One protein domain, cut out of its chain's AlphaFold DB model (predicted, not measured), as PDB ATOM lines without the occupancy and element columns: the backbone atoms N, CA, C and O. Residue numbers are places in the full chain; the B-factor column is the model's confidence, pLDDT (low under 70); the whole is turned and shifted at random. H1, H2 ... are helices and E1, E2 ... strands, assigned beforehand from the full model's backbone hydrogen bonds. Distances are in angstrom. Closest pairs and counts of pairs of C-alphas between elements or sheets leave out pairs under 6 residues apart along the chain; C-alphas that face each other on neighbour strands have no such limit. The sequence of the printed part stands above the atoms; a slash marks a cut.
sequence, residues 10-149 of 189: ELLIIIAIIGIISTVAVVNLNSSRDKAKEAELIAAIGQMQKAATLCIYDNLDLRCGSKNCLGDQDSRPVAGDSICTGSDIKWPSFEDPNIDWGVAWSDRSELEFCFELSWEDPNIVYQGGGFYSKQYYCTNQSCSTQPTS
ATOM      1  N   GLU A  10      28.873   3.350  61.482       90.31
ATOM      2  CA  GLU A  10      28.393   4.067  62.671       90.31
ATOM      3  C   GLU A  10      27.029   4.710  62.420       90.31
ATOM      4  O   GLU A  10      26.138   4.602  63.259       90.31
ATOM      5  N   LEU A  11      26.824   5.315  61.247       90.00
ATOM      6  CA  LEU A  11      25.530   5.905  60.903       90.00
ATOM      7  C   LEU A  11      24.438   4.832  60.739       90.00
ATOM      8  O   LEU A  11      23.305   5.026  61.177       90.00
ATOM      9  N   LEU A  12      24.785   3.691  60.139       91.38
ATOM     10  CA  LEU A  12      23.845   2.603  59.866       91.38
ATOM     11  C   LEU A  12      23.349   1.932  61.157       91.38
ATOM     12  O   LEU A  12      22.161   1.637  61.286       91.38
ATOM     13  N   ILE A  13      24.222   1.748  62.147       93.94
ATOM     14  CA  ILE A  13      23.831   1.183  63.447       93.94
ATOM     15  C   ILE A  13      22.900   2.141  64.207       93.94
ATOM     16  O   ILE A  13      21.946   1.694  64.840       93.94
ATOM     17  N   ILE A  14      23.117   3.455  64.110       94.19
ATOM     18  CA  ILE A  14      22.285   4.450  64.801       94.19
ATOM     19  C   ILE A  14      20.844   4.422  64.287       94.19
ATOM     20  O   ILE A  14      19.914   4.361  65.091       94.19
ATOM     21  N   ILE A  15      20.642   4.412  62.966       94.06
ATOM     22  CA  ILE A  15      19.284   4.344  62.404       94.06
ATOM     23  C   ILE A  15      18.600   3.009  62.730       94.06
ATOM     24  O   ILE A  15      17.393   2.992  62.962       94.06
ATOM     25  N   ALA A  16      19.365   1.914  62.835       93.75
ATOM     26  CA  ALA A  16      18.840   0.618  63.252       93.75
ATOM     27  C   ALA A  16      18.358   0.639  64.715       93.75
ATOM     28  O   ALA A  16      17.255   0.180  65.005       93.75
ATOM     29  N   ILE A  17      19.137   1.226  65.631       94.25
ATOM     30  CA  ILE A  17      18.764   1.337  67.051       94.25
ATOM     31  C   ILE A  17      17.566   2.280  67.237       94.25
ATOM     32  O   ILE A  17      16.621   1.925  67.943       94.25
ATOM     33  N   ILE A  18      17.564   3.453  66.586       93.88
ATOM     34  CA  ILE A  18      16.428   4.392  66.640       93.88
ATOM     35  C   ILE A  18      15.159   3.717  66.102       93.88
ATOM     36  O   ILE A  18      14.097   3.863  66.705       93.88
ATOM     37  N   GLY A  19      15.273   2.920  65.033       91.88
ATOM     38  CA  GLY A  19      14.167   2.132  64.488       91.88
ATOM     39  C   GLY A  19      13.550   1.182  65.519       91.88
ATOM     40  O   GLY A  19      12.340   1.221  65.727       91.88
ATOM     41  N   ILE A  20      14.371   0.398  66.225       90.75
ATOM     42  CA  ILE A  20      13.899  -0.561  67.243       90.75
ATOM     43  C   ILE A  20      13.236   0.149  68.432       90.75
ATOM     44  O   ILE A  20      12.198  -0.294  68.915       90.75
ATOM     45  N   ILE A  21      13.803   1.262  68.906       92.25
ATOM     46  CA  ILE A  21      13.234   2.001  70.045       92.25
ATOM     47  C   ILE A  21      11.934   2.718  69.639       92.25
ATOM     48  O   ILE A  21      11.007   2.823  70.445       92.25
ATOM     49  N   SER A  22      11.829   3.173  68.384       87.81
ATOM     50  CA  SER A  22      10.654   3.906  67.898       87.81
ATOM     51  C   SER A  22       9.375   3.064  67.879       87.81
ATOM     52  O   SER A  22       8.312   3.578  68.220       87.81
ATOM     53  N   THR A  23       9.459   1.768  67.557       84.62
ATOM     54  CA  THR A  23       8.274   0.899  67.463       84.62
ATOM     55  C   THR A  23       7.622   0.673  68.826       84.62
ATOM     56  O   THR A  23       6.402   0.760  68.948       84.62
ATOM     57  N   VAL A  24       8.423   0.464  69.875       82.38
ATOM     58  CA  VAL A  24       7.926   0.278  71.249       82.38
ATOM     59  C   VAL A  24       7.346   1.579  71.815       82.38
ATOM     60  O   VAL A  24       6.333   1.560  72.515       82.38
ATOM     61  N   ALA A  25       7.947   2.728  71.490       75.81
ATOM     62  CA  ALA A  25       7.467   4.027  71.955       75.81
ATOM     63  C   ALA A  25       6.067   4.372  71.413       75.81
ATOM     64  O   ALA A  25       5.240   4.899  72.156       75.81
ATOM     65  N   VAL A  26       5.769   4.044  70.150       76.75
ATOM     66  CA  VAL A  26       4.481   4.374  69.508       76.75
ATOM     67  C   VAL A  26       3.300   3.628  70.142       76.75
ATOM     68  O   VAL A  26       2.265   4.241  70.398       76.75
ATOM     69  N   VAL A  27       3.451   2.340  70.467       74.62
ATOM     70  CA  VAL A  27       2.369   1.545  71.085       74.62
ATOM     71  C   VAL A  27       1.997   2.091  72.472       74.62
ATOM     72  O   VAL A  27       0.818   2.211  72.811       74.62
ATOM     73  N   ASN A  28       2.993   2.513  73.254       66.56
ATOM     74  CA  ASN A  28       2.768   3.100  74.578       66.56
ATOM     75  C   ASN A  28       2.137   4.504  74.514       66.56
ATOM     76  O   ASN A  28       1.398   4.895  75.421       66.56
ATOM     77  N   LEU A  29       2.398   5.266  73.446       71.00
ATOM     78  CA  LEU A  29       1.818   6.596  73.258       71.00
ATOM     79  C   LEU A  29       0.317   6.544  72.953       71.00
ATOM     80  O   LEU A  29      -0.411   7.406  73.441       71.00
ATOM     81  N   ASN A  30      -0.158   5.543  72.207       72.62
ATOM     82  CA  ASN A  30      -1.585   5.404  71.900       72.62
ATOM     83  C   ASN A  30      -2.411   5.138  73.170       72.62
ATOM     84  O   ASN A  30      -3.298   5.921  73.491       72.62
ATOM     85  N   SER A  31      -2.028   4.145  73.979       74.75
ATOM     86  CA  SER A  31      -2.734   3.854  75.242       74.75
ATOM     87  C   SER A  31      -2.685   5.007  76.256       74.75
ATOM     88  O   SER A  31      -3.618   5.201  77.034       74.75
ATOM     89  N   SER A  32      -1.610   5.801  76.251       76.50
ATOM     90  CA  SER A  32      -1.501   6.991  77.104       76.50
ATOM     91  C   SER A  32      -2.460   8.106  76.673       76.50
ATOM     92  O   SER A  32      -2.982   8.820  77.527       76.50
ATOM     93  N   ARG A  33      -2.717   8.250  75.366       79.06
ATOM     94  CA  ARG A  33      -3.672   9.231  74.828       79.06
ATOM     95  C   ARG A  33      -5.107   8.874  75.190       79.06
ATOM     96  O   ARG A  33      -5.847   9.757  75.607       79.06
ATOM     97  N   ASP A  34      -5.473   7.600  75.099       76.50
ATOM     98  CA  ASP A  34      -6.832   7.158  75.427       76.50
ATOM     99  C   ASP A  34      -7.132   7.343  76.921       76.50
ATOM    100  O   ASP A  34      -8.176   7.881  77.288       76.50
ATOM    101  N   LYS A  35      -6.163   7.032  77.794       78.56
ATOM    102  CA  LYS A  35      -6.268   7.315  79.235       78.56
ATOM    103  C   LYS A  35      -6.369   8.808  79.545       78.56
ATOM    104  O   LYS A  35      -7.085   9.187  80.467       78.56
ATOM    105  N   ALA A  36      -5.651   9.654  78.804       81.12
ATOM    106  CA  ALA A  36      -5.731  11.102  78.977       81.12
ATOM    107  C   ALA A  36      -7.124  11.636  78.604       81.12
ATOM    108  O   ALA A  36      -7.691  12.411  79.371       81.12
ATOM    109  N   LYS A  37      -7.702  11.157  77.494       82.44
ATOM    110  CA  LYS A  37      -9.080  11.482  77.094       82.44
ATOM    111  C   LYS A  37     -10.102  11.026  78.133       82.44
ATOM    112  O   LYS A  37     -11.008  11.772  78.481       82.44
ATOM    113  N   GLU A  38      -9.952   9.815  78.668       82.25
ATOM    114  CA  GLU A  38     -10.842   9.327  79.726       82.25
ATOM    115  C   GLU A  38     -10.755  10.194  80.989       82.25
ATOM    116  O   GLU A  38     -11.784  10.543  81.563       82.25
ATOM    117  N   ALA A  39      -9.547  10.586  81.405       85.31
ATOM    118  CA  ALA A  39      -9.360  11.465  82.557       85.31
ATOM    119  C   ALA A  39      -9.993  12.852  82.344       85.31
ATOM    120  O   ALA A  39     -10.572  13.413  83.277       85.31
ATOM    121  N   GLU A  40      -9.919  13.386  81.124       86.06
ATOM    122  CA  GLU A  40     -10.581  14.633  80.736       86.06
ATOM    123  C   GLU A  40     -12.108  14.516  80.824       86.06
ATOM    124  O   GLU A  40     -12.750  15.370  81.441       86.06
ATOM    125  N   LEU A  41     -12.684  13.422  80.315       86.62
ATOM    126  CA  LEU A  41     -14.120  13.150  80.429       86.62
ATOM    127  C   LEU A  41     -14.559  13.031  81.894       86.62
ATOM    128  O   LEU A  41     -15.529  13.671  82.288       86.62
ATOM    129  N   ILE A  42     -13.827  12.288  82.732       88.44
ATOM    130  CA  ILE A  42     -14.136  12.175  84.170       88.44
ATOM    131  C   ILE A  42     -14.108  13.555  84.843       88.44
ATOM    132  O   ILE A  42     -14.975  13.863  85.662       88.44
ATOM    133  N   ALA A  43     -13.135  14.402  84.497       88.69
ATOM    134  CA  ALA A  43     -13.043  15.753  85.040       88.69
ATOM    135  C   ALA A  43     -14.226  16.631  84.601       88.69
ATOM    136  O   ALA A  43     -14.784  17.351  85.435       88.69
ATOM    137  N   ALA A  44     -14.635  16.549  83.333       89.12
ATOM    138  CA  ALA A  44     -15.801  17.257  82.808       89.12
ATOM    139  C   ALA A  44     -17.099  16.797  83.492       89.12
ATOM    140  O   ALA A  44     -17.863  17.626  83.991       89.12
ATOM    141  N   ILE A  45     -17.310  15.484  83.620       91.00
ATOM    142  CA  ILE A  45     -18.454  14.913  84.343       91.00
ATOM    143  C   ILE A  45     -18.462  15.362  85.813       91.00
ATOM    144  O   ILE A  45     -19.504  15.753  86.336       91.00
ATOM    145  N   GLY A  46     -17.303  15.410  86.473       91.75
ATOM    146  CA  GLY A  46     -17.198  15.920  87.842       91.75
ATOM    147  C   GLY A  46     -17.564  17.400  87.986       91.75
ATOM    148  O   GLY A  46     -18.067  17.814  89.030       91.75
ATOM    149  N   GLN A  47     -17.356  18.221  86.955       91.69
ATOM    150  CA  GLN A  47     -17.863  19.598  86.953       91.69
ATOM    151  C   GLN A  47     -19.390  19.629  86.837       91.69
ATOM    152  O   GLN A  47     -20.033  20.431  87.517       91.69
ATOM    153  N   MET A  48     -19.968  18.736  86.032       91.62
ATOM    154  CA  MET A  48     -21.420  18.631  85.871       91.62
ATOM    155  C   MET A  48     -22.103  18.149  87.143       91.62
ATOM    156  O   MET A  48     -23.100  18.737  87.553       91.62
ATOM    157  N   GLN A  49     -21.518  17.165  87.828       92.31
ATOM    158  CA  GLN A  49     -21.980  16.733  89.145       92.31
ATOM    159  C   GLN A  49     -22.029  17.911  90.126       92.31
ATOM    160  O   GLN A  49     -23.060  18.136  90.750       92.31
ATOM    161  N   LYS A  50     -20.966  18.719  90.215       92.75
ATOM    162  CA  LYS A  50     -20.945  19.900  91.095       92.75
ATOM    163  C   LYS A  50     -22.032  20.909  90.741       92.75
ATOM    164  O   LYS A  50     -22.695  21.423  91.639       92.75
ATOM    165  N   ALA A  51     -22.228  21.190  89.454       92.56
ATOM    166  CA  ALA A  51     -23.282  22.094  89.005       92.56
ATOM    167  C   ALA A  51     -24.682  21.564  89.356       92.56
ATOM    168  O   ALA A  51     -25.508  22.307  89.882       92.56
ATOM    169  N   ALA A  52     -24.931  20.273  89.137       91.75
ATOM    170  CA  ALA A  52     -26.184  19.626  89.504       91.75
ATOM    171  C   ALA A  52     -26.399  19.613  91.030       91.75
ATOM    172  O   ALA A  52     -27.503  19.866  91.509       91.75
ATOM    173  N   THR A  53     -25.342  19.406  91.816       92.12
ATOM    174  CA  THR A  53     -25.385  19.528  93.278       92.12
ATOM    175  C   THR A  53     -25.778  20.940  93.725       92.12
ATOM    176  O   THR A  53     -26.602  21.073  94.626       92.12
ATOM    177  N   LEU A  54     -25.256  21.996  93.087       92.00
ATOM    178  CA  LEU A  54     -25.674  23.374  93.382       92.00
ATOM    179  C   LEU A  54     -27.169  23.582  93.104       92.00
ATOM    180  O   LEU A  54     -27.871  24.121  93.952       92.00
ATOM    181  N   CYS A  55     -27.674  23.071  91.977       92.50
ATOM    182  CA  CYS A  55     -29.105  23.110  91.676       92.50
ATOM    183  C   CYS A  55     -29.949  22.438  92.770       92.50
ATOM    184  O   CYS A  55     -30.976  22.979  93.173       92.50
ATOM    185  N   ILE A  56     -29.515  21.279  93.278       91.00
ATOM    186  CA  ILE A  56     -30.216  20.576  94.361       91.00
ATOM    187  C   ILE A  56     -30.215  21.411  95.647       91.00
ATOM    188  O   ILE A  56     -31.254  21.501  96.301       91.00
ATOM    189  N   TYR A  57     -29.096  22.055  95.997       91.50
ATOM    190  CA  TYR A  57     -29.031  22.944  97.165       91.50
ATOM    191  C   TYR A  57     -29.966  24.151  97.050       91.50
ATOM    192  O   TYR A  57     -30.577  24.548  98.043       91.50
ATOM    193  N   ASP A  58     -30.140  24.678  95.840       92.19
ATOM    194  CA  ASP A  58     -31.078  25.764  95.550       92.19
ATOM    195  C   ASP A  58     -32.541  25.283  95.437       92.19
ATOM    196  O   ASP A  58     -33.438  26.074  95.148       92.19
ATOM    197  N   ASN A  59     -32.811  23.998  95.706       91.00
ATOM    198  CA  ASN A  59     -34.113  23.342  95.537       91.00
ATOM    199  C   ASN A  59     -34.670  23.455  94.107       91.00
ATOM    200  O   ASN A  59     -35.886  23.503  93.905       91.00
ATOM    201  N   LEU A  60     -33.787  23.487  93.110       91.44
ATOM    202  CA  LEU A  60     -34.148  23.500  91.699       91.44
ATOM    203  C   LEU A  60     -34.229  22.082  91.143       91.44
ATOM    204  O   LEU A  60     -33.457  21.189  91.504       91.44
ATOM    205  N   ASP A  61     -35.148  21.891  90.200       89.50
ATOM    206  CA  ASP A  61     -35.278  20.616  89.514       89.50
ATOM    207  C   ASP A  61     -34.232  20.450  88.421       89.50
ATOM    208  O   ASP A  61     -34.139  21.281  87.513       89.50
ATOM    209  N   LEU A  62     -33.473  19.353  88.505       91.31
ATOM    210  CA  LEU A  62     -32.567  18.919  87.446       91.31
ATOM    211  C   LEU A  62     -33.343  18.579  86.178       91.31
ATOM    212  O   LEU A  62     -34.438  18.015  86.243       91.31
ATOM    213  N   ARG A  63     -32.748  18.882  85.029       91.31
ATOM    214  CA  ARG A  63     -33.341  18.702  83.709       91.31
ATOM    215  C   ARG A  63     -32.499  17.763  82.864       91.31
ATOM    216  O   ARG A  63     -31.345  18.046  82.570       91.31
ATOM    217  N   CYS A  64     -33.131  16.692  82.420       88.56
ATOM    218  CA  CYS A  64     -32.619  15.737  81.454       88.56
ATOM    219  C   CYS A  64     -33.574  15.761  80.249       88.56
ATOM    220  O   CYS A  64     -34.541  14.999  80.173       88.56
ATOM    221  N   GLY A  65     -33.370  16.750  79.370       84.81
ATOM    222  CA  GLY A  65     -34.263  17.053  78.255       84.81
ATOM    223  C   GLY A  65     -35.648  17.506  78.730       84.81
ATOM    224  O   GLY A  65     -35.798  18.523  79.418       84.81
ATOM    225  N   SER A  66     -36.679  16.741  78.360       82.44
ATOM    226  CA  SER A  66     -38.067  16.985  78.794       82.44
ATOM    227  C   SER A  66     -38.415  16.346  80.147       82.44
ATOM    228  O   SER A  66     -39.511  16.579  80.655       82.44
ATOM    229  N   LYS A  67     -37.513  15.546  80.727       83.88
ATOM    230  CA  LYS A  67     -37.699  14.863  82.014       83.88
ATOM    231  C   LYS A  67     -36.759  15.434  83.077       83.88
ATOM    232  O   LYS A  67     -35.898  16.267  82.789       83.88
ATOM    233  N   ASN A  68     -36.929  14.994  84.320       84.62
ATOM    234  CA  ASN A  68     -35.961  15.244  85.385       84.62
ATOM    235  C   ASN A  68     -34.935  14.101  85.443       84.62
ATOM    236  O   ASN A  68     -35.166  13.026  84.903       84.62
ATOM    237  N   CYS A  69     -33.803  14.311  86.104       84.94
ATOM    238  CA  CYS A  69     -32.771  13.279  86.239       84.94
ATOM    239  C   CYS A  69     -32.976  12.393  87.494       84.94
ATOM    240  O   CYS A  69     -31.994  11.990  88.109       84.94
ATOM    241  N   LEU A  70     -34.218  12.148  87.940       76.56
ATOM    242  CA  LEU A  70     -34.542  11.494  89.221       76.56
ATOM    243  C   LEU A  70     -35.220  10.125  89.053       76.56
ATOM    244  O   LEU A  70     -36.382   9.956  89.414       76.56
ATOM    245  N   GLY A  71     -34.503   9.122  88.549       62.59
ATOM    246  CA  GLY A  71     -35.022   7.744  88.601       62.59
ATOM    247  C   GLY A  71     -36.083   7.381  87.564       62.59
ATOM    248  O   GLY A  71     -36.600   6.270  87.635       62.59
ATOM    249  N   ASP A  72     -36.381   8.256  86.603       56.72
ATOM    250  CA  ASP A  72     -37.299   7.950  85.502       56.72
ATOM    251  C   ASP A  72     -36.580   7.286  84.317       56.72
ATOM    252  O   ASP A  72     -35.443   7.625  83.977       56.72
ATOM    253  N   GLN A  73     -37.271   6.347  83.657       57.00
ATOM    254  CA  GLN A  73     -36.766   5.690  82.449       57.00
ATOM    255  C   GLN A  73     -36.512   6.739  81.350       57.00
ATOM    256  O   GLN A  73     -37.354   7.613  81.116       57.00
ATOM    257  N   ASP A  74     -35.363   6.666  80.673       64.50
ATOM    258  CA  ASP A  74     -34.951   7.553  79.569       64.50
ATOM    259  C   ASP A  74     -34.771   9.040  79.900       64.50
ATOM    260  O   ASP A  74     -35.036   9.920  79.073       64.50
ATOM    261  N   SER A  75     -34.293   9.357  81.095       79.56
ATOM    262  CA  SER A  75     -33.831  10.711  81.395       79.56
ATOM    263  C   SER A  75     -32.450  10.947  80.789       79.56
ATOM    264  O   SER A  75     -31.443  10.543  81.357       79.56
ATOM    265  N   ARG A  76     -32.396  11.603  79.626       83.56
ATOM    266  CA  ARG A  76     -31.147  11.934  78.920       83.56
ATOM    267  C   ARG A  76     -30.856  13.437  78.984       83.56
ATOM    268  O   ARG A  76     -31.719  14.223  78.584       83.56
ATOM    269  N   PRO A  77     -29.693  13.874  79.494       90.56
ATOM    270  CA  PRO A  77     -29.226  15.242  79.306       90.56
ATOM    271  C   PRO A  77     -29.179  15.603  77.818       90.56
ATOM    272  O   PRO A  77     -28.924  14.749  76.980       90.56
ATOM    273  N   VAL A  78     -29.427  16.869  77.487       89.69
ATOM    274  CA  VAL A  78     -29.357  17.358  76.104       89.69
ATOM    275  C   VAL A  78     -28.346  18.488  76.066       89.69
ATOM    276  O   VAL A  78     -28.478  19.462  76.810       89.69
ATOM    277  N   ALA A  79     -27.325  18.363  75.220       91.31
ATOM    278  CA  ALA A  79     -26.293  19.383  75.096       91.31
ATOM    279  C   ALA A  79     -26.909  20.759  74.779       91.31
ATOM    280  O   ALA A  79     -27.737  20.906  73.880       91.31
ATOM    281  N   GLY A  80     -26.496  21.785  75.524       91.19
ATOM    282  CA  GLY A  80     -26.993  23.154  75.384       91.19
ATOM    283  C   GLY A  80     -28.267  23.483  76.172       91.19
ATOM    284  O   GLY A  80     -28.541  24.676  76.358       91.19
ATOM    285  N   ASP A  81     -28.990  22.485  76.686       91.69
ATOM    286  CA  ASP A  81     -30.085  22.701  77.634       91.69
ATOM    287  C   ASP A  81     -29.539  22.996  79.035       91.69
ATOM    288  O   ASP A  81     -28.462  22.533  79.419       91.69
ATOM    289  N   SER A  82     -30.284  23.781  79.818       92.94
ATOM    290  CA  SER A  82     -29.926  24.082  81.208       92.94
ATOM    291  C   SER A  82     -29.944  22.821  82.075       92.94
ATOM    292  O   SER A  82     -30.873  22.021  81.979       92.94
ATOM    293  N   ILE A  83     -28.972  22.688  82.981       93.44
ATOM    294  CA  ILE A  83     -28.859  21.570  83.933       93.44
ATOM    295  C   ILE A  83     -30.042  21.537  84.899       93.44
ATOM    296  O   ILE A  83     -30.474  20.465  85.316       93.44
ATOM    297  N   CYS A  84     -30.583  22.699  85.260       93.12
ATOM    298  CA  CYS A  84     -31.761  22.794  86.108       93.12
ATOM    299  C   CYS A  84     -32.662  23.960  85.708       93.12
ATOM    300  O   CYS A  84     -32.284  24.853  84.946       93.12
ATOM    301  N   THR A  85     -33.899  23.925  86.189       89.94
ATOM    302  CA  THR A  85     -34.898  24.951  85.878       89.94
ATOM    303  C   THR A  85     -34.437  26.323  86.370       89.94
ATOM    304  O   THR A  85     -34.198  26.509  87.556       89.94
ATOM    305  N   GLY A  86     -34.335  27.292  85.455       85.50
ATOM    306  CA  GLY A  86     -33.960  28.670  85.785       85.50
ATOM    307  C   GLY A  86     -32.457  28.927  85.929       85.50
ATOM    308  O   GLY A  86     -32.096  30.040  86.302       85.50
ATOM    309  N   SER A  87     -31.589  27.953  85.623       86.50
ATOM    310  CA  SER A  87     -30.138  28.171  85.593       86.50
ATOM    311  C   SER A  87     -29.609  28.454  84.185       86.50
ATOM    312  O   SER A  87     -30.107  27.933  83.185       86.50
ATOM    313  N   ASP A  88     -28.546  29.258  84.119       89.06
ATOM    314  CA  ASP A  88     -27.765  29.494  82.895       89.06
ATOM    315  C   ASP A  88     -26.682  28.425  82.671       89.06
ATOM    316  O   ASP A  88     -26.014  28.412  81.635       89.06
ATOM    317  N   ILE A  89     -26.486  27.526  83.644       90.12
ATOM    318  CA  ILE A  89     -25.521  26.434  83.530       90.12
ATOM    319  C   ILE A  89     -26.130  25.363  82.636       90.12
ATOM    320  O   ILE A  89     -27.220  24.870  82.917       90.12
ATOM    321  N   LYS A  90     -25.419  24.998  81.571       93.25
ATOM    322  CA  LYS A  90     -25.897  24.091  80.526       93.25
ATOM    323  C   LYS A  90     -25.113  22.792  80.499       93.25
ATOM    324  O   LYS A  90     -23.928  22.782  80.833       93.25
ATOM    325  N   TRP A  91     -25.759  21.729  80.033       92.25
ATOM    326  CA  TRP A  91     -25.068  20.502  79.658       92.25
ATOM    327  C   TRP A  91     -24.088  20.797  78.515       92.25
ATOM    328  O   TRP A  91     -24.486  21.414  77.519       92.25
ATOM    329  N   PRO A  92     -22.810  20.409  78.632       91.88
ATOM    330  CA  PRO A  92     -21.818  20.688  77.611       91.88
ATOM    331  C   PRO A  92     -22.050  19.809  76.383       91.88
ATOM    332  O   PRO A  92     -22.558  18.692  76.476       91.88
ATOM    333  N   SER A  93     -21.636  20.327  75.232       89.31
ATOM    334  CA  SER A  93     -21.394  19.533  74.032       89.31
ATOM    335  C   SER A  93     -19.985  18.948  74.073       89.31
ATOM    336  O   SER A  93     -19.063  19.591  74.581       89.31
ATOM    337  N   PHE A  94     -19.805  17.770  73.487       85.38
ATOM    338  CA  PHE A  94     -18.490  17.158  73.314       85.38
ATOM    339  C   PHE A  94     -17.804  17.685  72.046       85.38
ATOM    340  O   PHE A  94     -18.468  18.107  71.101       85.38
ATOM    341  N   GLU A  95     -16.465  17.690  72.030       85.19
ATOM    342  CA  GLU A  95     -15.703  18.060  70.825       85.19
ATOM    343  C   GLU A  95     -15.862  17.026  69.703       85.19
ATOM    344  O   GLU A  95     -15.865  17.382  68.524       85.19
ATOM    345  N   ASP A  96     -15.986  15.749  70.068       81.88
ATOM    346  CA  ASP A  96     -16.245  14.662  69.130       81.88
ATOM    347  C   ASP A  96     -17.761  14.557  68.882       81.88
ATOM    348  O   ASP A  96     -18.511  14.288  69.823       81.88
ATOM    349  N   PRO A  97     -18.224  14.767  67.634       81.25
ATOM    350  CA  PRO A  97     -19.645  14.774  67.302       81.25
ATOM    351  C   PRO A  97     -20.305  13.393  67.391       81.25
ATOM    352  O   PRO A  97     -21.527  13.321  67.313       81.25
ATOM    353  N   ASN A  98     -19.529  12.314  67.525       82.19
ATOM    354  CA  ASN A  98     -20.073  10.966  67.701       82.19
ATOM    355  C   ASN A  98     -20.350  10.639  69.175       82.19
ATOM    356  O   ASN A  98     -20.831   9.546  69.461       82.19
ATOM    357  N   ILE A  99     -20.005  11.545  70.099       83.94
ATOM    358  CA  ILE A  99     -20.282  11.404  71.529       83.94
ATOM    359  C   ILE A  99     -21.558  12.159  71.856       83.94
ATOM    360  O   ILE A  99     -21.663  13.356  71.585       83.94
ATOM    361  N   ASP A 100     -22.480  11.478  72.521       86.44
ATOM    362  CA  ASP A 100     -23.690  12.090  73.047       86.44
ATOM    363  C   ASP A 100     -23.959  11.659  74.490       86.44
ATOM    364  O   ASP A 100     -23.392  10.691  75.012       86.44
ATOM    365  N   TRP A 101     -24.828  12.413  75.151       87.56
ATOM    366  CA  TRP A 101     -25.346  12.077  76.463       87.56
ATOM    367  C   TRP A 101     -26.295  10.878  76.373       87.56
ATOM    368  O   TRP A 101     -27.307  10.880  75.670       87.56
ATOM    369  N   GLY A 102     -25.974   9.844  77.141       82.38
ATOM    370  CA  GLY A 102     -26.853   8.719  77.411       82.38
ATOM    371  C   GLY A 102     -27.812   9.019  78.562       82.38
ATOM    372  O   GLY A 102     -28.157  10.166  78.855       82.38
ATOM    373  N   VAL A 103     -28.277   7.964  79.225       80.19
ATOM    374  CA  VAL A 103     -29.141   8.091  80.405       80.19
ATOM    375  C   VAL A 103     -28.369   8.723  81.570       80.19
ATOM    376  O   VAL A 103     -27.195   8.434  81.791       80.19
ATOM    377  N   ALA A 104     -29.036   9.571  82.345       85.38
ATOM    378  CA  ALA A 104     -28.520  10.100  83.594       85.38
ATOM    379  C   ALA A 104     -29.515   9.904  84.738       85.38
ATOM    380  O   ALA A 104     -30.736   9.955  84.571       85.38
ATOM    381  N   TRP A 105     -28.958   9.713  85.925       86.81
ATOM    382  CA  TRP A 105     -29.679   9.467  87.161       86.81
ATOM    383  C   TRP A 105     -29.052  10.258  88.306       86.81
ATOM    384  O   TRP A 105     -27.854  10.546  88.296       86.81
ATOM    385  N   SER A 106     -29.858  10.606  89.302       86.19
ATOM    386  CA  SER A 106     -29.387  11.235  90.526       86.19
ATOM    387  C   SER A 106     -30.270  10.898  91.720       86.19
ATOM    388  O   SER A 106     -31.495  10.821  91.592       86.19
ATOM    389  N   ASP A 107     -29.637  10.784  92.884       84.88
ATOM    390  CA  ASP A 107     -30.291  10.792  94.189       84.88
ATOM    391  C   ASP A 107     -30.006  12.124  94.886       84.88
ATOM    392  O   ASP A 107     -28.862  12.472  95.191       84.88
ATOM    393  N   ARG A 108     -31.065  12.894  95.156       84.88
ATOM    394  CA  ARG A 108     -30.928  14.190  95.836       84.88
ATOM    395  C   ARG A 108     -30.545  14.067  97.302       84.88
ATOM    396  O   ARG A 108     -29.964  15.005  97.838       84.88
ATOM    397  N   SER A 109     -30.918  12.971  97.955       83.69
ATOM    398  CA  SER A 109     -30.662  12.761  99.377       83.69
ATOM    399  C   SER A 109     -29.212  12.367  99.644       83.69
ATOM    400  O   SER A 109     -28.629  12.829 100.626       83.69
ATOM    401  N   GLU A 110     -28.611  11.606  98.731       82.44
ATOM    402  CA  GLU A 110     -27.235  11.113  98.857       82.44
ATOM    403  C   GLU A 110     -26.225  11.914  98.013       82.44
ATOM    404  O   GLU A 110     -25.013  11.777  98.189       82.44
ATOM    405  N   LEU A 111     -26.707  12.827  97.155       86.69
ATOM    406  CA  LEU A 111     -25.902  13.579  96.177       86.69
ATOM    407  C   LEU A 111     -25.074  12.655  95.282       86.69
ATOM    408  O   LEU A 111     -23.917  12.938  94.946       86.69
ATOM    409  N   GLU A 112     -25.697  11.548  94.904       86.62
ATOM    410  CA  GLU A 112     -25.146  10.571  93.988       86.62
ATOM    411  C   GLU A 112     -25.676  10.831  92.591       86.62
ATOM    412  O   GLU A 112     -26.830  11.219  92.401       86.62
ATOM    413  N   PHE A 113     -24.811  10.638  91.607       87.62
ATOM    414  CA  PHE A 113     -25.118  10.877  90.213       87.62
ATOM    415  C   PHE A 113     -24.534   9.761  89.373       87.62
ATOM    416  O   PHE A 113     -23.408   9.313  89.598       87.62
ATOM    417  N   CYS A 114     -25.271   9.369  88.351       87.19
ATOM    418  CA  CYS A 114     -24.768   8.517  87.301       87.19
ATOM    419  C   CYS A 114     -25.027   9.182  85.955       87.19
ATOM    420  O   CYS A 114     -26.119   9.688  85.703       87.19
ATOM    421  N   PHE A 115     -24.008   9.194  85.107       87.81
ATOM    422  CA  PHE A 115     -24.071   9.725  83.756       87.81
ATOM    423  C   PHE A 115     -23.585   8.661  82.791       87.81
ATOM    424  O   PHE A 115     -22.509   8.095  82.976       87.81
ATOM    425  N   GLU A 116     -24.346   8.417  81.742       84.81
ATOM    426  CA  GLU A 116     -23.911   7.614  80.617       84.81
ATOM    427  C   GLU A 116     -23.495   8.530  79.474       84.81
ATOM    428  O   GLU A 116     -24.162   9.523  79.187       84.81
ATOM    429  N   LEU A 117     -22.392   8.187  78.820       86.19
ATOM    430  CA  LEU A 117     -22.035   8.729  77.516       86.19
ATOM    431  C   LEU A 117     -22.148   7.607  76.499       86.19
ATOM    432  O   LEU A 117     -21.748   6.478  76.798       86.19
ATOM    433  N   SER A 118     -22.685   7.918  75.326       80.12
ATOM    434  CA  SER A 118     -22.769   6.997  74.200       80.12
ATOM    435  C   SER A 118     -21.899   7.465  73.042       80.12
ATOM    436  O   SER A 118     -21.844   8.657  72.751       80.12
ATOM    437  N   TRP A 119     -21.266   6.514  72.366       80.88
ATOM    438  CA  TRP A 119     -20.523   6.701  71.129       80.88
ATOM    439  C   TRP A 119     -21.226   5.951  70.009       80.88
ATOM    440  O   TRP A 119     -21.514   4.759  70.148       80.88
ATOM    441  N   GLU A 120     -21.454   6.624  68.891       70.75
ATOM    442  CA  GLU A 120     -21.884   5.963  67.664       70.75
ATOM    443  C   GLU A 120     -20.659   5.425  66.909       70.75
ATOM    444  O   GLU A 120     -19.732   6.181  66.604       70.75
ATOM    445  N   ASP A 121     -20.628   4.118  66.615       64.06
ATOM    446  CA  ASP A 121     -19.622   3.558  65.707       64.06
ATOM    447  C   ASP A 121     -20.110   3.654  64.259       64.06
ATOM    448  O   ASP A 121     -21.004   2.897  63.861       64.06
ATOM    449  N   PRO A 122     -19.495   4.498  63.413       61.66
ATOM    450  CA  PRO A 122     -19.893   4.589  62.014       61.66
ATOM    451  C   PRO A 122     -19.622   3.296  61.223       61.66
ATOM    452  O   PRO A 122     -20.120   3.153  60.105       61.66
ATOM    453  N   ASN A 123     -18.837   2.353  61.759       60.28
ATOM    454  CA  ASN A 123     -18.479   1.100  61.089       60.28
ATOM    455  C   ASN A 123     -19.338  -0.100  61.518       60.28
ATOM    456  O   ASN A 123     -19.182  -1.182  60.943       60.28
ATOM    457  N   ILE A 124     -20.251   0.060  62.482       55.81
ATOM    458  CA  ILE A 124     -21.130  -1.024  62.932       55.81
ATOM    459  C   ILE A 124     -22.547  -0.816  62.409       55.81
ATOM    460  O   ILE A 124     -23.321  -0.004  62.913       55.81
ATOM    461  N   VAL A 125     -22.920  -1.641  61.427       54.16
ATOM    462  CA  VAL A 125     -24.263  -1.675  60.836       54.16
ATOM    463  C   VAL A 125     -25.042  -2.867  61.399       54.16
ATOM    464  O   VAL A 125     -25.166  -3.909  60.758       54.16
ATOM    465  N   TYR A 126     -25.577  -2.727  62.612       51.91
ATOM    466  CA  TYR A 126     -26.713  -3.544  63.066       51.91
ATOM    467  C   TYR A 126     -28.022  -2.782  62.819       51.91
ATOM    468  O   TYR A 126     -27.986  -1.578  62.573       51.91
ATOM    469  N   GLN A 127     -29.179  -3.458  62.830       44.16
ATOM    470  CA  GLN A 127     -30.497  -2.817  62.677       44.16
ATOM    471  C   GLN A 127     -30.796  -1.902  63.879       44.16
ATOM    472  O   GLN A 127     -31.504  -2.289  64.801       44.16
ATOM    473  N   GLY A 128     -30.187  -0.717  63.873       50.38
ATOM    474  CA  GLY A 128     -30.143   0.229  64.987       50.38
ATOM    475  C   GLY A 128     -28.818   0.990  65.131       50.38
ATOM    476  O   GLY A 128     -28.820   1.997  65.815       50.38
ATOM    477  N   GLY A 129     -27.729   0.577  64.468       49.12
ATOM    478  CA  GLY A 129     -26.379   1.111  64.706       49.12
ATOM    479  C   GLY A 129     -25.722   0.469  65.935       49.12
ATOM    480  O   GLY A 129     -26.401   0.077  66.883       49.12
ATOM    481  N   GLY A 130     -24.406   0.256  65.900       52.28
ATOM    482  CA  GLY A 130     -23.665  -0.158  67.094       52.28
ATOM    483  C   GLY A 130     -23.400   1.050  67.978       52.28
ATOM    484  O   GLY A 130     -22.641   1.930  67.580       52.28
ATOM    485  N   PHE A 131     -24.009   1.091  69.161       58.41
ATOM    486  CA  PHE A 131     -23.696   2.097  70.169       58.41
ATOM    487  C   PHE A 131     -22.793   1.486  71.229       58.41
ATOM    488  O   PHE A 131     -23.072   0.403  71.747       58.41
ATOM    489  N   TYR A 132     -21.729   2.199  71.570       69.62
ATOM    490  CA  TYR A 132     -20.981   1.939  72.791       69.62
ATOM    491  C   TYR A 132     -21.453   2.899  73.853       69.62
ATOM    492  O   TYR A 132     -21.725   4.058  73.555       69.62
ATOM    493  N   SER A 133     -21.491   2.456  75.096       74.44
ATOM    494  CA  SER A 133     -21.770   3.325  76.227       74.44
ATOM    495  C   SER A 133     -20.734   3.120  77.317       74.44
ATOM    496  O   SER A 133     -20.034   2.108  77.390       74.44
ATOM    497  N   LYS A 134     -20.605   4.127  78.170       78.56
ATOM    498  CA  LYS A 134     -19.759   4.079  79.353       78.56
ATOM    499  C   LYS A 134     -20.416   4.901  80.430       78.56
ATOM    500  O   LYS A 134     -20.891   6.009  80.178       78.56
ATOM    501  N   GLN A 135     -20.417   4.346  81.630       82.12
ATOM    502  CA  GLN A 135     -21.062   4.959  82.772       82.12
ATOM    503  C   GLN A 135     -20.033   5.612  83.681       82.12
ATOM    504  O   GLN A 135     -18.927   5.109  83.904       82.12
ATOM    505  N   TYR A 136     -20.431   6.754  84.214       87.25
ATOM    506  CA  TYR A 136     -19.670   7.572  85.133       87.25
ATOM    507  C   TYR A 136     -20.511   7.742  86.381       87.25
ATOM    508  O   TYR A 136     -21.565   8.374  86.346       87.25
ATOM    509  N   TYR A 137     -20.039   7.176  87.480       86.62
ATOM    510  CA  TYR A 137     -20.691   7.301  88.769       86.62
ATOM    511  C   TYR A 137     -19.928   8.288  89.635       86.62
ATOM    512  O   TYR A 137     -18.708   8.178  89.810       86.62
ATOM    513  N   CYS A 138     -20.663   9.256  90.156       90.12
ATOM    514  CA  CYS A 138     -20.146  10.354  90.935       90.12
ATOM    515  C   CYS A 138     -20.857  10.444  92.276       90.12
ATOM    516  O   CYS A 138     -22.080  10.472  92.351       90.12
ATOM    517  N   THR A 139     -20.060  10.592  93.322       87.00
ATOM    518  CA  THR A 139     -20.511  10.978  94.658       87.00
ATOM    519  C   THR A 139     -20.019  12.392  94.960       87.00
ATOM    520  O   THR A 139     -19.335  13.022  94.147       87.00
ATOM    521  N   ASN A 140     -20.292  12.899  96.161       81.56
ATOM    522  CA  ASN A 140     -19.810  14.215  96.587       81.56
ATOM    523  C   ASN A 140     -18.269  14.367  96.634       81.56
ATOM    524  O   ASN A 140     -17.780  15.491  96.754       81.56
ATOM    525  N   GLN A 141     -17.502  13.273  96.562       80.19
ATOM    526  CA  GLN A 141     -16.039  13.269  96.703       80.19
ATOM    527  C   GLN A 141     -15.300  12.907  95.415       80.19
ATOM    528  O   GLN A 141     -14.176  13.371  95.207       80.19
ATOM    529  N   SER A 142     -15.892  12.078  94.556       86.56
ATOM    530  CA  SER A 142     -15.193  11.532  93.394       86.56
ATOM    531  C   SER A 142     -16.141  11.081  92.296       86.56
ATOM    532  O   SER A 142     -17.228  10.590  92.581       86.56
ATOM    533  N   CYS A 143     -15.656  11.149  91.058       88.75
ATOM    534  CA  CYS A 143     -16.243  10.481  89.905       88.75
ATOM    535  C   CYS A 143     -15.333   9.339  89.458       88.75
ATOM    536  O   CYS A 143     -14.110   9.488  89.421       88.75
ATOM    537  N   SER A 144     -15.932   8.211  89.102       85.94
ATOM    538  CA  SER A 144     -15.236   7.035  88.587       85.94
ATOM    539  C   SER A 144     -15.997   6.455  87.408       85.94
ATOM    540  O   SER A 144     -17.215   6.612  87.306       85.94
ATOM    541  N   THR A 145     -15.280   5.781  86.517       82.62
ATOM    542  CA  THR A 145     -15.919   4.986  85.477       82.62
ATOM    543  C   THR A 145     -16.407   3.677  86.074       82.62
ATOM    544  O   THR A 145     -15.745   3.073  86.919       82.62
ATOM    545  N   GLN A 146     -17.597   3.271  85.664       68.56
ATOM    546  CA  GLN A 146     -18.212   2.014  86.054       68.56
ATOM    547  C   GLN A 146     -18.405   1.170  84.796       68.56
ATOM    548  O   GLN A 146     -18.652   1.731  83.720       68.56
ATOM    549  N   PRO A 147     -18.250  -0.161  84.892       58.34
ATOM    550  CA  PRO A 147     -18.642  -1.015  83.787       58.34
ATOM    551  C   PRO A 147     -20.139  -0.813  83.542       58.34
ATOM    552  O   PRO A 147     -20.910  -0.663  84.488       58.34
ATOM    553  N   THR A 148     -20.548  -0.827  82.278       52.09
ATOM    554  CA  THR A 148     -21.966  -0.825  81.882       52.09
ATOM    555  C   THR A 148     -22.714  -2.026  82.463       52.09
ATOM    556  O   THR A 148     -23.925  -1.972  82.666       52.09
ATOM    557  N   SER A 149     -21.967  -3.081  82.818       46.62
ATOM    558  CA  SER A 149     -22.407  -4.241  83.581       46.62
ATOM    559  C   SER A 149     -22.491  -4.050  85.105       46.62
ATOM    560  O   SER A 149     -22.645  -5.038  85.815       46.62
TER     561      SER A 149
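Overview. This is residues 10 to 149 of the 189 residues of an uncharacterized protein of Candidatus Parcubacteria bacterium (UniProt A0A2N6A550). A small, strongly twisted sheet of four strands has the second part of one very long helix, H1, packed slantwise over one face, while the first part of that helix, residues 10 to 37, sticks out from the body as a long arm. A long stretch with no named element, residues 58 to 98, folds back from the end of H1 to the first strand, and residues 123 to 128, between E2 and E3, stick out too. The printed part has 140 residues, with one named helix and four named strands in the order H1 E1 E2 E3 E4; the sheet runs E1 - E2 - E3 - E4, antiparallel throughout, and the class is mixed, helices and strands. The whole is loose, with a radius of gyration of the C-alphas of 20.1 A, and elongated, spanning 73 by 40 by 29 A.

Arrangement. Begin at the sheet, a meander, each strand the antiparallel neighbour of the one before: E1, residues 99 to 107, E2, residues 112 to 121, E3, residues 130 to 138, and E4, residues 143 to 146. E1 and E2 form a hairpin at 162 degrees; look at N 102 and O 116, within hydrogen-bond range at 2.8 A. The hairpin of E2 and E3, at 160 degrees, has N 115 and O 136 at 2.9 A. The hairpin of E3 and E4, at 140 degrees, has N 144 and O 137 at 2.9 A. The edge strands E1 and E4 are apart. H1, residues 10 to 57, is on the sheet, making two layers, a helix on one face of a sheet, at a height over the sheet of 6.6 A. It lies over E1, E2 and E3, and runs slantwise to the strands, at 47 degrees to E2 on the local plane. The closest C-alphas of H1 and E4 are those of Gly 46 and Cys 143, 5.9 A apart; those of H1 and E2 are Gln 49 and Phe 113, 6.7 A apart. In H1, 40 of 44 O i to N i+4 pairs are within hydrogen-bond range.

Along the chain. Find C-alpha 99 at (-20.282, 11.404, 71.529), where E1 begins its 24.8 A; E2 is 29.7 A long and E3 26.3 A. E4 ends at C-alpha 146, at (-18.212, 2.014, 86.054). Then find C-alpha 10 at (28.393, 4.067, 62.671); from there H1 runs 69.6 A to C-alpha 57, with a kink of 29 degrees near residue 25.

Size, cuts and confidence. The C-alphas of Glu 10 and Asn 59 are the two farthest apart, at 73.2 A. Without the stretches that stand free, the body spans 41 by 26 by 25 A. The printed part has no cut, and the link from H1 to E1, 41 residues, is long. Look for pLDDT under 70 at residue 28 and residues 71 to 74, 121 to 132 and 146 to 149; the mean of the printed part is 82.1.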